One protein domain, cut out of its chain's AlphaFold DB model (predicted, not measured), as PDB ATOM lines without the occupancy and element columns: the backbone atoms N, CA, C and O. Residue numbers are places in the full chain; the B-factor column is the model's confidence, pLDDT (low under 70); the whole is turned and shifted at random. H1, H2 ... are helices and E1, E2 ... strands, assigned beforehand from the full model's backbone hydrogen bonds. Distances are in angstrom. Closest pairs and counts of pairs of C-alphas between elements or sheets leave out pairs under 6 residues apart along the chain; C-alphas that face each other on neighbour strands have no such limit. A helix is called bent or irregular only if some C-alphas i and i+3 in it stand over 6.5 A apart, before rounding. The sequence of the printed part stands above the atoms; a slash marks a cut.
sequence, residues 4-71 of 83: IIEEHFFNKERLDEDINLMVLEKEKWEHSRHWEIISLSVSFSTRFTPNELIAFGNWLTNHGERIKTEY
ATOM      1  N   ILE A   4      19.360 -20.651  11.441       63.28
ATOM      2  CA  ILE A   4      19.545 -21.800  12.326       63.28
ATOM      3  C   ILE A   4      19.250 -21.340  13.746       63.28
ATOM      4  O   ILE A   4      19.897 -20.418  14.240       63.28
ATOM      5  N   ILE A   5      18.275 -21.977  14.388       67.88
ATOM      6  CA  ILE A   5      18.023 -21.826  15.820       67.88
ATOM      7  C   ILE A   5      18.474 -23.126  16.476       67.88
ATOM      8  O   ILE A   5      17.932 -24.190  16.176       67.88
ATOM      9  N   GLU A   6      19.490 -23.042  17.328       70.31
ATOM     10  CA  GLU A   6      20.016 -24.177  18.084       70.31
ATOM     11  C   GLU A   6      19.583 -24.056  19.542       70.31
ATOM     12  O   GLU A   6      19.746 -23.009  20.174       70.31
ATOM     13  N   GLU A   7      18.990 -25.125  20.065       67.69
ATOM     14  CA  GLU A   7      18.535 -25.203  21.443       67.69
ATOM     15  C   GLU A   7      19.058 -26.459  22.112       67.69
ATOM     16  O   GLU A   7      19.055 -27.550  21.544       67.69
ATOM     17  N   HIS A   8      19.466 -26.288  23.361       69.19
ATOM     18  CA  HIS A   8      20.162 -27.306  24.121       69.19
ATOM     19  C   HIS A   8      19.311 -27.737  25.310       69.19
ATOM     20  O   HIS A   8      18.772 -26.907  26.053       69.19
ATOM     21  N   PHE A   9      19.216 -29.044  25.519       69.94
ATOM     22  CA  PHE A   9      18.720 -29.596  26.769       69.94
ATOM     23  C   PHE A   9      19.897 -29.898  27.694       69.94
ATOM     24  O   PHE A   9      20.697 -30.789  27.415       69.94
ATOM     25  N   PHE A  10      19.945 -29.189  28.821       66.81
ATOM     26  CA  PHE A  10      20.916 -29.415  29.887       66.81
ATOM     27  C   PHE A  10      20.234 -30.071  31.084       66.81
ATOM     28  O   PHE A  10      19.335 -29.480  31.695       66.81
ATOM     29  N   ASN A  11      20.696 -31.259  31.477       64.00
ATOM     30  CA  ASN A  11      20.346 -31.794  32.783       64.00
ATOM     31  C   ASN A  11      21.311 -31.240  33.839       64.00
ATOM     32  O   ASN A  11      22.501 -31.527  33.814       64.00
ATOM     33  N   LYS A  12      20.793 -30.494  34.819       59.47
ATOM     34  CA  LYS A  12      21.602 -29.906  35.900       59.47
ATOM     35  C   LYS A  12      22.379 -30.934  36.735       59.47
ATOM     36  O   LYS A  12      23.321 -30.546  37.418       59.47
ATOM     37  N   GLU A  13      21.991 -32.208  36.703       58.44
ATOM     38  CA  GLU A  13      22.640 -33.280  37.469       58.44
ATOM     39  C   GLU A  13      23.795 -33.975  36.723       58.44
ATOM     40  O   GLU A  13      24.574 -34.692  37.354       58.44
ATOM     41  N   ARG A  14      23.961 -33.752  35.408       55.72
ATOM     42  CA  ARG A  14      25.087 -34.285  34.620       55.72
ATOM     43  C   ARG A  14      25.641 -33.201  33.702       55.72
ATOM     44  O   ARG A  14      24.945 -32.716  32.823       55.72
ATOM     45  N   LEU A  15      26.909 -32.853  33.910       51.44
ATOM     46  CA  LEU A  15      27.655 -31.872  33.108       51.44
ATOM     47  C   LEU A  15      28.134 -32.423  31.750       51.44
ATOM     48  O   LEU A  15      28.809 -31.699  31.025       51.44
ATOM     49  N   ASP A  16      27.807 -33.678  31.417       52.75
ATOM     50  CA  ASP A  16      28.351 -34.368  30.247       52.75
ATOM     51  C   ASP A  16      27.288 -34.601  29.158       52.75
ATOM     52  O   ASP A  16      26.347 -35.378  29.339       52.75
ATOM     53  N   GLU A  17      27.552 -33.938  28.028       58.75
ATOM     54  CA  GLU A  17      26.958 -33.988  26.684       58.75
ATOM     55  C   GLU A  17      25.485 -33.573  26.514       58.75
ATOM     56  O   GLU A  17      24.534 -34.238  26.926       58.75
ATOM     57  N   ASP A  18      25.349 -32.458  25.794       63.78
ATOM     58  CA  ASP A  18      24.125 -31.717  25.531       63.78
ATOM     59  C   ASP A  18      23.335 -32.344  24.383       63.78
ATOM     60  O   ASP A  18      23.874 -32.677  23.322       63.78
ATOM     61  N   ILE A  19      22.029 -32.500  24.579       67.12
ATOM     62  CA  ILE A  19      21.137 -32.848  23.476       67.12
ATOM     63  C   ILE A  19      20.830 -31.566  22.715       67.12
ATOM     64  O   ILE A  19      20.290 -30.624  23.299       67.12
ATOM     65  N   ASN A  20      21.118 -31.562  21.413       66.81
ATOM     66  CA  ASN A  20      20.925 -30.395  20.562       66.81
ATOM     67  C   ASN A  20      19.718 -30.619  19.654       66.81
ATOM     68  O   ASN A  20      19.672 -31.557  18.849       66.81
ATOM     69  N   LEU A  21      18.739 -29.730  19.775       68.25
ATOM     70  CA  LEU A  21      17.643 -29.597  18.834       68.25
ATOM     71  C   LEU A  21      17.938 -28.403  17.934       68.25
ATOM     72  O   LEU A  21      18.047 -27.269  18.394       68.25
ATOM     73  N   MET A  22      18.053 -28.668  16.640       67.88
ATOM     74  CA  MET A  22      18.313 -27.649  15.641       67.88
ATOM     75  C   MET A  22      17.068 -27.453  14.785       67.88
ATOM     76  O   MET A  22      16.593 -28.385  14.128       67.88
ATOM     77  N   VAL A  23      16.546 -26.229  14.780       66.56
ATOM     78  CA  VAL A  23      15.462 -25.807  13.897       66.56
ATOM     79  C   VAL A  23      16.070 -25.053  12.720       66.56
ATOM     80  O   VAL A  23      16.727 -24.024  12.882       66.56
ATOM     81  N   LEU A  24      15.866 -25.596  11.523       65.81
ATOM     82  CA  LEU A  24      16.326 -25.038  10.259       65.81
ATOM     83  C   LEU A  24      15.179 -24.295   9.580       65.81
ATOM     84  O   LEU A  24      14.313 -24.900   8.941       65.81
ATOM     85  N   GLU A  25      15.208 -22.971   9.653       63.31
ATOM     86  CA  GLU A  25      14.368 -22.138   8.804       63.31
ATOM     87  C   GLU A  25      15.032 -22.036   7.428       63.31
ATOM     88  O   GLU A  25      16.070 -21.397   7.263       63.31
ATOM     89  N   LYS A  26      14.444 -22.704   6.434       62.19
ATOM     90  CA  LYS A  26      14.855 -22.614   5.024       62.19
ATOM     91  C   LYS A  26      13.705 -22.128   4.153       62.19
ATOM     92  O   LYS A  26      12.533 -22.257   4.517       62.19
ATOM     93  N   GLU A  27      14.029 -21.576   2.991       60.06
ATOM     94  CA  GLU A  27      13.041 -21.054   2.052       60.06
ATOM     95  C   GLU A  27      12.197 -22.182   1.427       60.06
ATOM     96  O   GLU A  27      12.582 -23.349   1.400       60.06
ATOM     97  N   LYS A  28      11.005 -21.854   0.904       58.06
ATOM     98  CA  LYS A  28      10.004 -22.843   0.434       58.06
ATOM     99  C   LYS A  28      10.548 -23.811  -0.634       58.06
ATOM    100  O   LYS A  28      10.036 -24.915  -0.769       58.06
ATOM    101  N   TRP A  29      11.538 -23.378  -1.408       60.72
ATOM    102  CA  TRP A  29      12.205 -24.149  -2.463       60.72
ATOM    103  C   TRP A  29      13.397 -24.975  -1.959       60.72
ATOM    104  O   TRP A  29      13.908 -25.803  -2.705       60.72
ATOM    105  N   GLU A  30      13.827 -24.775  -0.712       60.78
ATOM    106  CA  GLU A  30      14.966 -25.465  -0.093       60.78
ATOM    107  C   GLU A  30      14.551 -26.706   0.718       60.78
ATOM    108  O   GLU A  30      15.414 -27.464   1.158       60.78
ATOM    109  N   HIS A  31      13.245 -26.932   0.909       56.50
ATOM    110  CA  HIS A  31      12.704 -28.107   1.599       56.50
ATOM    111  C   HIS A  31      12.121 -29.097   0.594       56.50
ATOM    112  O   HIS A  31      11.186 -28.771  -0.141       56.50
ATOM    113  N   SER A  32      12.610 -30.337   0.607       57.25
ATOM    114  CA  SER A  32      11.976 -31.430  -0.134       57.25
ATOM    115  C   SER A  32      10.788 -31.999   0.645       57.25
ATOM    116  O   SER A  32       9.819 -32.486   0.053       57.25
ATOM    117  N   ARG A  33      10.840 -31.932   1.988       55.03
ATOM    118  CA  ARG A  33       9.818 -32.463   2.899       55.03
ATOM    119  C   ARG A  33       9.730 -31.629   4.182       55.03
ATOM    120  O   ARG A  33      10.722 -31.141   4.699       55.03
ATOM    121  N   HIS A  34       8.522 -31.511   4.732       54.28
ATOM    122  CA  HIS A  34       8.217 -30.624   5.867       54.28
ATOM    123  C   HIS A  34       8.902 -31.047   7.184       54.28
ATOM    124  O   HIS A  34       8.993 -30.261   8.111       54.28
ATOM    125  N   TRP A  35       9.394 -32.281   7.296       54.94
ATOM    126  CA  TRP A  35      10.109 -32.753   8.485       54.94
ATOM    127  C   TRP A  35      11.599 -32.366   8.500       54.94
ATOM    128  O   TRP A  35      12.242 -32.539   9.528       54.94
ATOM    129  N   GLU A  36      12.145 -31.801   7.414       59.31
ATOM    130  CA  GLU A  36      13.535 -31.298   7.359       59.31
ATOM    131  C   GLU A  36      13.746 -30.011   8.179       59.31
ATOM    132  O   GLU A  36      14.872 -29.535   8.313       59.31
ATOM    133  N   ILE A  37      12.667 -29.464   8.749       61.75
ATOM    134  CA  ILE A  37      12.687 -28.297   9.636       61.75
ATOM    135  C   ILE A  37      13.395 -28.621  10.961       61.75
ATOM    136  O   ILE A  37      13.992 -27.730  11.554       61.75
ATOM    137  N   ILE A  38      13.331 -29.869  11.440       65.44
ATOM    138  CA  ILE A  38      13.806 -30.241  12.777       65.44
ATOM    139  C   ILE A  38      14.868 -31.331  12.652       65.44
ATOM    140  O   ILE A  38      14.585 -32.436  12.190       65.44
ATOM    141  N   SER A  39      16.083 -31.037  13.108       70.50
ATOM    142  CA  SER A  39      17.132 -32.031  13.313       70.50
ATOM    143  C   SER A  39      17.357 -32.211  14.810       70.50
ATOM    144  O   SER A  39      17.571 -31.241  15.534       70.50
ATOM    145  N   LEU A  40      17.280 -33.455  15.280       72.38
ATOM    146  CA  LEU A  40      17.594 -33.817  16.657       72.38
ATOM    147  C   LEU A  40      18.906 -34.596  16.653       72.38
ATOM    148  O   LEU A  40      18.971 -35.690  16.090       72.38
ATOM    149  N   SER A  41      19.929 -34.037  17.292       73.25
ATOM    150  CA  SER A  41      21.198 -34.717  17.524       73.25
ATOM    151  C   SER A  41      21.276 -35.113  18.990       73.25
ATOM    152  O   SER A  41      21.292 -34.259  19.877       73.25
ATOM    153  N   VAL A  42      21.300 -36.419  19.244       69.56
ATOM    154  CA  VAL A  42      21.468 -36.970  20.590       69.56
ATOM    155  C   VAL A  42      22.794 -37.713  20.627       69.56
ATOM    156  O   VAL A  42      22.946 -38.742  19.962       69.56
ATOM    157  N   SER A  43      23.752 -37.208  21.401       66.25
ATOM    158  CA  SER A  43      24.951 -37.978  21.723       66.25
ATOM    159  C   SER A  43      24.605 -38.955  22.845       66.25
ATOM    160  O   SER A  43      24.410 -38.570  23.993       66.25
ATOM    161  N   PHE A  44      24.454 -40.237  22.514       59.97
ATOM    162  CA  PHE A  44      24.072 -41.285  23.470       59.97
ATOM    163  C   PHE A  44      25.273 -41.858  24.243       59.97
ATOM    164  O   PHE A  44      25.334 -43.062  24.501       59.97
ATOM    165  N   SER A  45      26.256 -41.032  24.607       56.06
ATOM    166  CA  SER A  45      27.408 -41.505  25.390       56.06
ATOM    167  C   SER A  45      27.023 -41.886  26.831       56.06
ATOM    168  O   SER A  45      27.722 -42.666  27.482       56.06
ATOM    169  N   THR A  46      25.869 -41.419  27.323       61.44
ATOM    170  CA  THR A  46      25.413 -41.589  28.706       61.44
ATOM    171  C   THR A  46      24.126 -42.416  28.831       61.44
ATOM    172  O   THR A  46      23.159 -42.285  28.083       61.44
ATOM    173  N   ARG A  47      24.095 -43.311  29.832       70.25
ATOM    174  CA  ARG A  47      22.871 -44.023  30.237       70.25
ATOM    175  C   ARG A  47      21.952 -43.051  30.974       70.25
ATOM    176  O   ARG A  47      22.318 -42.621  32.066       70.25
ATOM    177  N   PHE A  48      20.782 -42.763  30.414       75.06
ATOM    178  CA  PHE A  48      19.723 -42.028  31.103       75.06
ATOM    179  C   PHE A  48      19.061 -42.901  32.176       75.06
ATOM    180  O   PHE A  48      18.765 -44.078  31.955       75.06
ATOM    181  N   THR A  49      18.788 -42.316  33.334       82.38
ATOM    182  CA  THR A  49      17.843 -42.863  34.307       82.38
ATOM    183  C   THR A  49      16.404 -42.702  33.793       82.38
ATOM    184  O   THR A  49      16.136 -41.847  32.943       82.38
ATOM    185  N   PRO A  50      15.433 -43.472  34.318       85.50
ATOM    186  CA  PRO A  50      14.030 -43.317  33.935       85.50
ATOM    187  C   PRO A  50      13.491 -41.888  34.102       85.50
ATOM    188  O   PRO A  50      12.760 -41.407  33.242       85.50
ATOM    189  N   ASN A  51      13.885 -41.182  35.166       84.06
ATOM    190  CA  ASN A  51      13.448 -39.803  35.401       84.06
ATOM    191  C   ASN A  51      14.020 -38.831  34.364       84.06
ATOM    192  O   ASN A  51      13.312 -37.936  33.907       84.06
ATOM    193  N   GLU A  52      15.273 -39.026  33.951       80.44
ATOM    194  CA  GLU A  52      15.897 -38.200  32.916       80.44
ATOM    195  C   GLU A  52      15.257 -38.436  31.544       80.44
ATOM    196  O   GLU A  52      15.030 -37.481  30.807       80.44
ATOM    197  N   LEU A  53      14.876 -39.680  31.227       81.31
ATOM    198  CA  LEU A  53      14.107 -39.986  30.015       81.31
ATOM    199  C   LEU A  53      12.738 -39.298  30.017       81.31
ATOM    200  O   LEU A  53      12.316 -38.767  28.990       81.31
ATOM    201  N   ILE A  54      12.051 -39.281  31.162       85.81
ATOM    202  CA  ILE A  54      10.769 -38.580  31.311       85.81
ATOM    203  C   ILE A  54      10.963 -37.070  31.120       85.81
ATOM    204  O   ILE A  54      10.215 -36.443  30.370       85.81
ATOM    205  N   ALA A  55      11.978 -36.483  31.759       84.12
ATOM    206  CA  ALA A  55      12.291 -35.063  31.618       84.12
ATOM    207  C   ALA A  55      12.619 -34.692  30.164       84.12
ATOM    208  O   ALA A  55      12.098 -33.701  29.650       84.12
ATOM    209  N   PHE A  56      13.407 -35.523  29.480       82.12
ATOM    210  CA  PHE A  56      13.727 -35.352  28.069       82.12
ATOM    211  C   PHE A  56      12.481 -35.441  27.174       82.12
ATOM    212  O   PHE A  56      12.258 -34.572  26.333       82.12
ATOM    213  N   GLY A  57      11.618 -36.439  27.390       84.31
ATOM    214  CA  GLY A  57      10.361 -36.578  26.649       84.31
ATOM    215  C   GLY A  57       9.422 -35.380  26.830       84.31
ATOM    216  O   GLY A  57       8.842 -34.887  25.858       84.31
ATOM    217  N   ASN A  58       9.323 -34.855  28.054       87.19
ATOM    218  CA  ASN A  58       8.565 -33.636  28.342       87.19
ATOM    219  C   ASN A  58       9.166 -32.415  27.630       87.19
ATOM    220  O   ASN A  58       8.434 -31.622  27.038       87.19
ATOM    221  N   TRP A  59      10.495 -32.279  27.641       85.81
ATOM    222  CA  TRP A  59      11.191 -31.199  26.942       85.81
ATOM    223  C   TRP A  59      10.948 -31.234  25.426       85.81
ATOM    224  O   TRP A  59      10.568 -30.207  24.856       85.81
ATOM    225  N   LEU A  60      11.065 -32.412  24.799       83.69
ATOM    226  CA  LEU A  60      10.777 -32.616  23.374       83.69
ATOM    227  C   LEU A  60       9.328 -32.270  23.024       83.69
ATOM    228  O   LEU A  60       9.070 -31.605  22.022       83.69
ATOM    229  N   THR A  61       8.379 -32.704  23.856       86.44
ATOM    230  CA  THR A  61       6.948 -32.445  23.637       86.44
ATOM    231  C   THR A  61       6.663 -30.945  23.668       86.44
ATOM    232  O   THR A  61       6.039 -30.416  22.749       86.44
ATOM    233  N   ASN A  62       7.196 -30.239  24.670       85.50
ATOM    234  CA  ASN A  62       7.042 -28.790  24.793       85.50
ATOM    235  C   ASN A  62       7.653 -28.038  23.600       85.50
ATOM    236  O   ASN A  62       7.039 -27.100  23.091       85.50
ATOM    237  N   HIS A  63       8.824 -28.463  23.113       82.12
ATOM    238  CA  HIS A  63       9.442 -27.862  21.924       82.12
ATOM    239  C   HIS A  63       8.623 -28.130  20.659       82.12
ATOM    240  O   HIS A  63       8.420 -27.221  19.857       82.12
ATOM    241  N   GLY A  64       8.075 -29.338  20.504       82.00
ATOM    242  CA  GLY A  64       7.162 -29.662  19.409       82.00
ATOM    243  C   GLY A  64       5.920 -28.764  19.384       82.00
ATOM    244  O   GLY A  64       5.557 -28.252  18.325       82.00
ATOM    245  N   GLU A  65       5.293 -28.519  20.537       86.31
ATOM    246  CA  GLU A  65       4.144 -27.603  20.646       86.31
ATOM    247  C   GLU A  65       4.524 -26.145  20.353       86.31
ATOM    248  O   GLU A  65       3.789 -25.430  19.658       86.31
ATOM    249  N   ARG A  66       5.708 -25.709  20.795       82.56
ATOM    250  CA  ARG A  66       6.223 -24.377  20.473       82.56
ATOM    251  C   ARG A  66       6.446 -24.209  18.971       82.56
ATOM    252  O   ARG A  66       5.935 -23.258  18.384       82.56
ATOM    253  N   ILE A  67       7.096 -25.174  18.317       80.25
ATOM    254  CA  ILE A  67       7.335 -25.144  16.867       80.25
ATOM    255  C   ILE A  67       6.012 -25.138  16.096       80.25
ATOM    256  O   ILE A  67       5.851 -24.352  15.165       80.25
ATOM    257  N   LYS A  68       5.017 -25.940  16.499       81.88
ATOM    258  CA  LYS A  68       3.671 -25.887  15.896       81.88
ATOM    259  C   LYS A  68       3.019 -24.513  16.033       81.88
ATOM    260  O   LYS A  68       2.223 -24.123  15.174       81.88
ATOM    261  N   THR A  69       3.306 -23.796  17.115       84.69
ATOM    262  CA  THR A  69       2.770 -22.456  17.363       84.69
ATOM    263  C   THR A  69       3.485 -21.416  16.512       84.69
ATOM    264  O   THR A  69       2.805 -20.621  15.868       84.69
ATOM    265  N   GLU A  70       4.810 -21.478  16.423       81.25
ATOM    266  CA  GLU A  70       5.657 -20.488  15.747       81.25
ATOM    267  C   GLU A  70       5.796 -20.708  14.235       81.25
ATOM    268  O   GLU A  70       6.045 -19.755  13.504       81.25
ATOM    269  N   TYR A  71       5.600 -21.931  13.736       77.94
ATOM    270  CA  TYR A  71       5.843 -22.288  12.336       77.94
ATOM    271  C   TYR A  71       4.606 -22.901  11.678       77.94
ATOM    272  O   TYR A  71       3.792 -23.595  12.291       77.94
TER     273      TYR A  71
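Overview. This is residues 4 to 71 of the 83 residues of an uncharacterized protein of Echinicola strongylocentroti (UniProt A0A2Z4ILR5). A narrow three-stranded antiparallel sheet has one long helix, H2, running along its strands over one face, making two layers. At one end of this elongated body, residues 27 to 35 stick out, leading into the short helix H1. The printed part has 68 residues, with E1, E2, H1, E3 and H2 along the chain and sheet order E1 - E2 - E3. Its class is mixed, helices and strands; it is loose, with a radius of gyration of the C-alphas of 13.7 A and spans of 41 by 22 by 16 A.

Arrangement. E2, residues 19 to 25, is the inner strand. It forms an antiparallel hairpin with edge strand E1, residues 4 to 9, where N 7 and O 21 are 2.9 A apart, within hydrogen-bond range. Edge strand E3, residues 38 to 41, is antiparallel to E2, with N 22 and O 39 at 2.8 A. H2, residues 50 to 70, is on the sheet at a height of 10.1 A. It lies over E2, at 11 degrees to it on the local plane, and only just not over E1, on which 2 of its C-alphas fall. The closest C-alphas of E1 and H2 are those of Phe 9 and Trp 59, 7.7 A apart. H1, residues 34 to 37, only grazes the sheet with residues 36 to 37; the closest C-alphas of E2 and H1, those of Leu 24 and Ile 37, are 4.9 A apart. H1 and H2 are apart. In H2 every O i to N i+4 pair is within hydrogen-bond range; H1 is too short for such a pair, and its one O i to N i+3 pair is not within range.

Along the chain. E2 spans 19.4 A, E1 16.4 A from C-alpha 4 at (19.545, -21.800, 12.326), and E3 9.9 A. H2 spans 30.4 A, ending at C-alpha 70 at (5.657, -20.488, 15.747). H1 is neither bent nor irregular, but only just: C-alphas 34 and 37 are 6.3 A apart.

Size, cuts and confidence. The two C-alphas farthest apart, those of Glu 13 and Trp 29, are 42.3 A apart. The printed part has no cut and no long link. Its mean pLDDT is 70.1; residues 4 to 5, 7 to 38 and 42 to 46 of the model are under 70.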